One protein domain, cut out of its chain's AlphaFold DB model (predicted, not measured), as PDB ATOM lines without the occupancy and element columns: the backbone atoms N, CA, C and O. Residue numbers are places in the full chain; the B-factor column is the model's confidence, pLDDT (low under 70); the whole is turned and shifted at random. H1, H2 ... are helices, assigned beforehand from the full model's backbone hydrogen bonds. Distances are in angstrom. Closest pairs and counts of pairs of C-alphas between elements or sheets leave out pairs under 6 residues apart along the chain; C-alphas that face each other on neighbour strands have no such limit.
ATOM      1  N   GLY A 325     187.615 129.496 226.168       61.81
ATOM      2  CA  GLY A 325     186.509 129.668 225.211       61.81
ATOM      3  C   GLY A 325     186.391 131.042 224.527       61.81
ATOM      4  O   GLY A 325     185.420 131.296 223.824       61.81
ATOM      5  N   GLY A 326     187.393 131.919 224.654       61.66
ATOM      6  CA  GLY A 326     187.440 133.169 223.882       61.66
ATOM      7  C   GLY A 326     186.561 134.285 224.459       61.66
ATOM      8  O   GLY A 326     186.380 134.365 225.674       61.66
ATOM      9  N   ALA A 327     186.109 135.212 223.610       64.94
ATOM     10  CA  ALA A 327     185.283 136.352 224.022       64.94
ATOM     11  C   ALA A 327     183.822 135.953 224.304       64.94
ATOM     12  O   ALA A 327     183.208 136.486 225.227       64.94
ATOM     13  N   GLU A 328     183.284 134.999 223.541       71.38
ATOM     14  CA  GLU A 328     181.849 134.681 223.543       71.38
ATOM     15  C   GLU A 328     181.447 133.590 224.537       71.38
ATOM     16  O   GLU A 328     180.278 133.474 224.896       71.38
ATOM     17  N   VAL A 329     182.406 132.808 225.033       76.56
ATOM     18  CA  VAL A 329     182.117 131.746 225.996       76.56
ATOM     19  C   VAL A 329     182.479 132.228 227.389       76.56
ATOM     20  O   VAL A 329     183.649 132.357 227.754       76.56
ATOM     21  N   SER A 330     181.441 132.502 228.174       83.44
ATOM     22  CA  SER A 330     181.583 132.792 229.596       83.44
ATOM     23  C   SER A 330     181.808 131.505 230.388       83.44
ATOM     24  O   SER A 330     181.240 130.456 230.085       83.44
ATOM     25  N   ASN A 331     182.623 131.575 231.437       80.75
ATOM     26  CA  ASN A 331     182.737 130.501 232.414       80.75
ATOM     27  C   ASN A 331     181.456 130.410 233.274       80.75
ATOM     28  O   ASN A 331     180.562 131.251 233.191       80.75
ATOM     29  N   ARG A 332     181.389 129.422 234.175       80.44
ATOM     30  CA  ARG A 332     180.254 129.229 235.104       80.44
ATOM     31  C   ARG A 332     179.957 130.417 236.038       80.44
ATOM     32  O   ARG A 332     178.946 130.403 236.725       80.44
ATOM     33  N   HIS A 333     180.853 131.399 236.102       80.31
ATOM     34  CA  HIS A 333     180.719 132.621 236.896       80.31
ATOM     35  C   HIS A 333     180.401 133.848 236.020       80.31
ATOM     36  O   HIS A 333     180.445 134.970 236.511       80.31
ATOM     37  N   GLY A 334     180.097 133.649 234.731       84.12
ATOM     38  CA  GLY A 334     179.750 134.718 233.794       84.12
ATOM     39  C   GLY A 334     180.946 135.491 233.228       84.12
ATOM     40  O   GLY A 334     180.742 136.498 232.564       84.12
ATOM     41  N   HIS A 335     182.186 135.049 233.472       85.50
ATOM     42  CA  HIS A 335     183.396 135.741 233.011       85.50
ATOM     43  C   HIS A 335     183.945 135.171 231.710       85.50
ATOM     44  O   HIS A 335     184.040 133.956 231.548       85.50
ATOM     45  N   SER A 336     184.386 136.054 230.821       83.06
ATOM     46  CA  SER A 336     185.025 135.711 229.547       83.06
ATOM     47  C   SER A 336     186.232 136.613 229.302       83.06
ATOM     48  O   SER A 336     186.518 137.517 230.089       83.06
ATOM     49  N   ASN A 337     186.944 136.425 228.187       76.50
ATOM     50  CA  ASN A 337     188.094 137.277 227.866       76.50
ATOM     51  C   ASN A 337     187.731 138.748 227.563       76.50
ATOM     52  O   ASN A 337     188.642 139.573 227.492       76.50
ATOM     53  N   VAL A 338     186.439 139.077 227.416       78.81
ATOM     54  CA  VAL A 338     185.914 140.457 227.313       78.81
ATOM     55  C   VAL A 338     185.210 140.932 228.590       78.81
ATOM     56  O   VAL A 338     185.015 142.133 228.774       78.81
ATOM     57  N   HIS A 339     184.865 140.009 229.492       83.69
ATOM     58  CA  HIS A 339     184.238 140.284 230.784       83.69
ATOM     59  C   HIS A 339     185.103 139.731 231.928       83.69
ATOM     60  O   HIS A 339     184.758 138.749 232.590       83.69
ATOM     61  N   LEU A 340     186.275 140.347 232.102       84.81
ATOM     62  CA  LEU A 340     187.349 139.874 232.977       84.81
ATOM     63  C   LEU A 340     187.013 140.071 234.464       84.81
ATOM     64  O   LEU A 340     186.693 141.181 234.874       84.81
ATOM     65  N   SER A 341     187.141 139.033 235.300       88.56
ATOM     66  CA  SER A 341     187.107 139.226 236.758       88.56
ATOM     67  C   SER A 341     188.412 139.843 237.265       88.56
ATOM     68  O   SER A 341     189.426 139.805 236.571       88.56
ATOM     69  N   TYR A 342     188.421 140.350 238.504       85.88
ATOM     70  CA  TYR A 342     189.630 140.866 239.162       85.88
ATOM     71  C   TYR A 342     190.778 139.839 239.168       85.88
ATOM     72  O   TYR A 342     191.948 140.200 239.064       85.88
ATOM     73  N   PHE A 343     190.446 138.544 239.191       82.25
ATOM     74  CA  PHE A 343     191.412 137.451 239.114       82.25
ATOM     75  C   PHE A 343     192.135 137.392 237.764       82.25
ATOM     76  O   PHE A 343     193.309 137.044 237.698       82.25
ATOM     77  N   ALA A 344     191.467 137.772 236.672       78.38
ATOM     78  CA  ALA A 344     192.097 137.849 235.356       78.38
ATOM     79  C   ALA A 344     193.070 139.027 235.211       78.38
ATOM     80  O   ALA A 344     193.889 139.028 234.297       78.38
ATOM     81  N   PHE A 345     193.022 139.985 236.137       74.69
ATOM     82  CA  PHE A 345     194.049 141.014 236.303       74.69
ATOM     83  C   PHE A 345     195.156 140.580 237.287       74.69
ATOM     84  O   PHE A 345     196.073 141.346 237.569       74.69
ATOM     85  N   GLY A 346     195.081 139.341 237.790       71.12
ATOM     86  CA  GLY A 346     196.015 138.731 238.737       71.12
ATOM     87  C   GLY A 346     195.889 139.220 240.175       71.12
ATOM     88  O   GLY A 346     196.813 139.045 240.967       71.12
ATOM     89  N   CYS A 347     194.753 139.818 240.528       80.00
ATOM     90  CA  CYS A 347     194.448 140.167 241.907       80.00
ATOM     91  C   CYS A 347     193.881 138.952 242.651       80.00
ATOM     92  O   CYS A 347     193.063 138.201 242.113       80.00
ATOM     93  N   LEU A 348     194.293 138.770 243.909       82.38
ATOM     94  CA  LEU A 348     193.789 137.694 244.768       82.38
ATOM     95  C   LEU A 348     192.416 138.038 245.358       82.38
ATOM     96  O   LEU A 348     191.603 137.143 245.594       82.38
ATOM     97  N   SER A 349     192.144 139.330 245.544       88.62
ATOM     98  CA  SER A 349     190.878 139.854 246.047       88.62
ATOM     99  C   SER A 349     190.383 141.055 245.239       88.62
ATOM    100  O   SER A 349     191.112 141.652 244.439       88.62
ATOM    101  N   LEU A 350     189.117 141.409 245.455       90.12
ATOM    102  CA  LEU A 350     188.511 142.591 244.857       90.12
ATOM    103  C   LEU A 350     189.092 143.881 245.475       90.12
ATOM    104  O   LEU A 350     189.300 144.866 244.769       90.12
ATOM    105  N   GLU A 351     189.428 143.844 246.765       90.25
ATOM    106  CA  GLU A 351     190.147 144.890 247.496       90.25
ATOM    107  C   GLU A 351     191.521 145.183 246.874       90.25
ATOM    108  O   GLU A 351     191.892 146.348 246.717       90.25
ATOM    109  N   ASP A 352     192.267 144.139 246.497       84.44
ATOM    110  CA  ASP A 352     193.570 144.292 245.837       84.44
ATOM    111  C   ASP A 352     193.416 144.972 244.477       84.44
ATOM    112  O   ASP A 352     194.175 145.881 244.140       84.44
ATOM    113  N   TYR A 353     192.391 144.583 243.717       88.00
ATOM    114  CA  TYR A 353     192.100 145.204 242.429       88.00
ATOM    115  C   TYR A 353     191.703 146.674 242.580       88.00
ATOM    116  O   TYR A 353     192.230 147.518 241.858       88.00
ATOM    117  N   ARG A 354     190.853 147.007 243.562       91.31
ATOM    118  CA  ARG A 354     190.468 148.393 243.866       91.31
ATOM    119  C   ARG A 354     191.674 149.284 244.153       91.31
ATOM    120  O   ARG A 354     191.691 150.424 243.698       91.31
ATOM    121  N   LYS A 355     192.649 148.783 244.920       86.25
ATOM    122  CA  LYS A 355     193.882 149.514 245.260       86.25
ATOM    123  C   LYS A 355     194.815 149.687 244.061       86.25
ATOM    124  O   LYS A 355     195.568 150.651 244.020       86.25
ATOM    125  N   MET A 356     194.788 148.743 243.122       82.25
ATOM    126  CA  MET A 356     195.669 148.734 241.954       82.25
ATOM    127  C   MET A 356     195.215 149.703 240.854       82.25
ATOM    128  O   MET A 356     196.049 150.218 240.112       82.25
ATOM    129  N   VAL A 357     193.907 149.931 240.706       81.00
ATOM    130  CA  VAL A 357     193.347 150.707 239.590       81.00
ATOM    131  C   VAL A 357     192.884 152.103 240.011       81.00
ATOM    132  O   VAL A 357     192.545 152.343 241.167       81.00
ATOM    133  N   SER A 358     192.830 153.030 239.050       81.81
ATOM    134  CA  SER A 358     192.284 154.376 239.270       81.81
ATOM    135  C   SER A 358     190.800 154.347 239.663       81.81
ATOM    136  O   SER A 358     190.083 153.394 239.347       81.81
ATOM    137  N   ASP A 359     190.308 155.425 240.278       86.56
ATOM    138  CA  ASP A 359     188.888 155.576 240.632       86.56
ATOM    139  C   ASP A 359     187.964 155.461 239.418       86.56
ATOM    140  O   ASP A 359     186.903 154.838 239.487       86.56
ATOM    141  N   GLU A 360     188.379 156.006 238.275       87.25
ATOM    142  CA  GLU A 360     187.629 155.899 237.026       87.25
ATOM    143  C   GLU A 360     187.539 154.443 236.550       87.25
ATOM    144  O   GLU A 360     186.450 153.939 236.266       87.25
ATOM    145  N   THR A 361     188.673 153.735 236.520       82.75
ATOM    146  CA  THR A 361     188.717 152.314 236.144       82.75
ATOM    147  C   THR A 361     187.890 151.458 237.099       82.75
ATOM    148  O   THR A 361     187.145 150.582 236.655       82.75
ATOM    149  N   TRP A 362     187.958 151.742 238.401       93.44
ATOM    150  CA  TRP A 362     187.153 151.067 239.408       93.44
ATOM    151  C   TRP A 362     185.652 151.289 239.193       93.44
ATOM    152  O   TRP A 362     184.884 150.331 239.190       93.44
ATOM    153  N   ASN A 363     185.220 152.523 238.928       92.31
ATOM    154  CA  ASN A 363     183.813 152.828 238.666       92.31
ATOM    155  C   ASN A 363     183.283 152.107 237.416       92.31
ATOM    156  O   ASN A 363     182.153 151.610 237.413       92.31
ATOM    157  N   ILE A 364     184.097 152.005 236.360       90.06
ATOM    158  CA  ILE A 364     183.763 151.207 235.171       90.06
ATOM    159  C   ILE A 364     183.631 149.726 235.543       90.06
ATOM    160  O   ILE A 364     182.678 149.069 235.115       90.06
ATOM    161  N   TYR A 365     184.564 149.206 236.343       91.44
ATOM    162  CA  TYR A 365     184.546 147.822 236.806       91.44
ATOM    163  C   TYR A 365     183.280 147.516 237.614       91.44
ATOM    164  O   TYR A 365     182.568 146.567 237.291       91.44
ATOM    165  N   VAL A 366     182.936 148.366 238.584       94.06
ATOM    166  CA  VAL A 366     181.725 148.244 239.409       94.06
ATOM    167  C   VAL A 366     180.462 148.188 238.553       94.06
ATOM    168  O   VAL A 366     179.625 147.315 238.761       94.06
ATOM    169  N   ARG A 367     180.330 149.066 237.550       93.25
ATOM    170  CA  ARG A 367     179.163 149.063 236.649       93.25
ATOM    171  C   ARG A 367     179.053 147.769 235.846       93.25
ATOM    172  O   ARG A 367     177.953 147.260 235.663       93.25
ATOM    173  N   LYS A 368     180.181 147.239 235.363       90.19
ATOM    174  CA  LYS A 368     180.204 145.992 234.584       90.19
ATOM    175  C   LYS A 368     179.937 144.767 235.456       90.19
ATOM    176  O   LYS A 368     179.243 143.861 235.014       90.19
ATOM    177  N   HIS A 369     180.467 144.750 236.673       91.50
ATOM    178  CA  HIS A 369     180.453 143.598 237.572       91.50
ATOM    179  C   HIS A 369     179.473 143.750 238.743       91.50
ATOM    180  O   HIS A 369     179.617 143.056 239.741       91.50
ATOM    181  N   ALA A 370     178.456 144.613 238.630       89.31
ATOM    182  CA  ALA A 370     177.515 144.910 239.718       89.31
ATOM    183  C   ALA A 370     176.900 143.644 240.347       89.31
ATOM    184  O   ALA A 370     176.754 143.553 241.565       89.31
ATOM    185  N   ASN A 371     176.627 142.634 239.517       88.19
ATOM    186  CA  ASN A 371     175.980 141.383 239.913       88.19
ATOM    187  C   ASN A 371     176.943 140.179 239.969       88.19
ATOM    188  O   ASN A 371     176.493 139.036 239.982       88.19
ATOM    189  N   CYS A 372     178.263 140.395 239.949       87.56
ATOM    190  CA  CYS A 372     179.253 139.316 240.030       87.56
ATOM    191  C   CYS A 372     180.519 139.759 240.788       87.56
ATOM    192  O   CYS A 372     180.571 140.843 241.363       87.56
ATOM    193  N   CYS A 373     181.522 138.878 240.880       85.69
ATOM    194  CA  CYS A 373     182.802 139.135 241.567       85.69
ATOM    195  C   CYS A 373     182.722 139.596 243.040       85.69
ATOM    196  O   CYS A 373     183.733 140.043 243.572       85.69
ATOM    197  N   GLY A 374     181.560 139.516 243.698       87.62
ATOM    198  CA  GLY A 374     181.369 140.043 245.053       87.62
ATOM    199  C   GLY A 374     181.346 141.575 245.142       87.62
ATOM    200  O   GLY A 374     181.509 142.113 246.233       87.62
ATOM    201  N   VAL A 375     181.146 142.295 244.026       91.31
ATOM    202  CA  VAL A 375     181.152 143.773 244.004       91.31
ATOM    203  C   VAL A 375     180.058 144.361 244.891       91.31
ATOM    204  O   VAL A 375     180.346 145.244 245.696       91.31
ATOM    205  N   SER A 376     178.826 143.856 244.784       90.56
ATOM    206  CA  SER A 376     177.709 144.312 245.624       90.56
ATOM    207  C   SER A 376     178.018 144.160 247.120       90.56
ATOM    208  O   SER A 376     177.827 145.101 247.888       90.56
ATOM    209  N   ASP A 377     178.586 143.020 247.521       90.12
ATOM    210  CA  ASP A 377     178.951 142.755 248.917       90.12
ATOM    211  C   ASP A 377     180.093 143.661 249.399       90.12
ATOM    212  O   ASP A 377     180.087 144.130 250.537       90.12
ATOM    213  N   HIS A 378     181.079 143.929 248.541       89.38
ATOM    214  CA  HIS A 378     182.195 144.821 248.854       89.38
ATOM    215  C   HIS A 378     181.734 146.275 249.049       89.38
ATOM    216  O   HIS A 378     182.151 146.929 250.008       89.38
ATOM    217  N   LEU A 379     180.827 146.765 248.196       89.75
ATOM    218  CA  LEU A 379     180.229 148.100 248.330       89.75
ATOM    219  C   LEU A 379     179.356 148.220 249.587       89.75
ATOM    220  O   LEU A 379     179.392 149.238 250.280       89.75
ATOM    221  N   ALA A 380     178.607 147.169 249.928       87.50
ATOM    222  CA  ALA A 380     177.814 147.124 251.156       87.50
ATOM    223  C   ALA A 380     178.693 147.155 252.421       87.50
ATOM    224  O   ALA A 380     178.337 147.791 253.405       87.50
ATOM    225  N   LYS A 381     179.868 146.515 252.404       85.75
ATOM    226  CA  LYS A 381     180.811 146.533 253.539       85.75
ATOM    227  C   LYS A 381     181.521 147.876 253.711       85.75
ATOM    228  O   LYS A 381     181.724 148.326 254.836       85.75
ATOM    229  N   THR A 382     181.898 148.518 252.609       80.38
ATOM    230  CA  THR A 382     182.608 149.809 252.633       80.38
ATOM    231  C   THR A 382     181.683 150.975 252.982       80.38
ATOM    232  O   THR A 382     182.066 151.835 253.762       80.38
ATOM    233  N   SER A 383     180.419 150.949 252.549       69.00
ATOM    234  CA  SER A 383     179.419 151.969 252.929       69.00
ATOM    235  C   SER A 383     179.049 151.989 254.421       69.00
ATOM    236  O   SER A 383     178.515 152.984 254.905       69.00
ATOM    237  N   VAL A 384     179.357 150.929 255.177       57.88
ATOM    238  CA  VAL A 384     179.078 150.828 256.623       57.88
ATOM    239  C   VAL A 384     180.224 151.385 257.485       57.88
ATOM    240  O   VAL A 384     180.022 151.654 258.668       57.88
ATOM    241  N   THR A 385     181.418 151.600 256.923       52.94
ATOM    242  CA  THR A 385     182.619 151.994 257.692       52.94
ATOM    243  C   THR A 385     182.897 153.502 257.744       52.94
ATOM    244  O   THR A 385     183.766 153.913 258.508       52.94
TER     245      THR A 385
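AT A GLANCE: This is residues 325 to 385 of the 397 residues of the protein "Hypothetical protein" of Trieres chinensis (UniProt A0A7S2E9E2). The model is a small group of short helices in few contacts, with an unnamed stretch, residues 325 to 341, winding away at one end and H4 pointing out at the other. The longest helix, H3, and H2 run opposite ways, H4 begins close to both and heads off at a steep angle to H3, and the single-turn H1 touches H2. The 61 printed residues hold four named helices, in the order H1, H2, H3, H4, and no named strand; the class is all helix, though under half of the residues, 29, are in named elements. The whole is compact, with a radius of gyration of the C-alphas of 11.8 A, yet only just elongated, spanning 39 by 20 by 20 A.

IN THESE COORDINATES: H3, residues 359 to 368, is 14.3 A from first to last C-alpha and begins at C-alpha 359 (188.888, 155.576, 240.632). H2 is residues 350 to 356, 9.9 A long. H1 is residues 342 to 345, 5.3 A long, and begins at C-alpha 342 (189.630, 140.866, 239.162). H4, residues 375 to 382, is 10.6 A long and ends at C-alpha 382 (182.608, 149.809, 252.633).

HOW THE PARTS SIT: H3 and H2 are close but not clearly touching, the closest C-alphas being those of Trp 362 and Arg 354, 6.2 A apart. They run opposite ways at a shallow tilt of 32 degrees, only just short of steep. H3 and H4 are also close but not clearly touching, with the C-alphas of Val 366 and Val 375 closest at 6.4 A; they run opposite ways at a steep tilt of 49 degrees. H2 and H4 are close but not clearly touching, with the C-alphas of Leu 350 and Val 375 closest at 7.5 A, and their lines are about perpendicular at 78 degrees. H1 and H2 only just touch, with 3 pairs of C-alphas within 8 A, the closest being those of Tyr 342 and Tyr 353 at 6.0 A. H1 is apart from H3 and from H4. In H2, H3 and H4 every O i to N i+4 pair is within hydrogen-bond range; H1 is too short for such a pair, and its one O i to N i+3 pair is within range.

THE WHOLE: The C-alphas of Gly 325 and Thr 385, the first and last printed residues, are the two farthest apart, at 39.6 A. Residues 380 to 385, of which 380 to 382 belong to H4, stand free. The printed part has no cut. The links from H1 to H2 and from H2 to H3 are tight, and the link from H3 to H4, with 6 residues, is short. The mean pLDDT of the printed part is 83.0, and residues 325 to 327 and 383 to 385 are under 70.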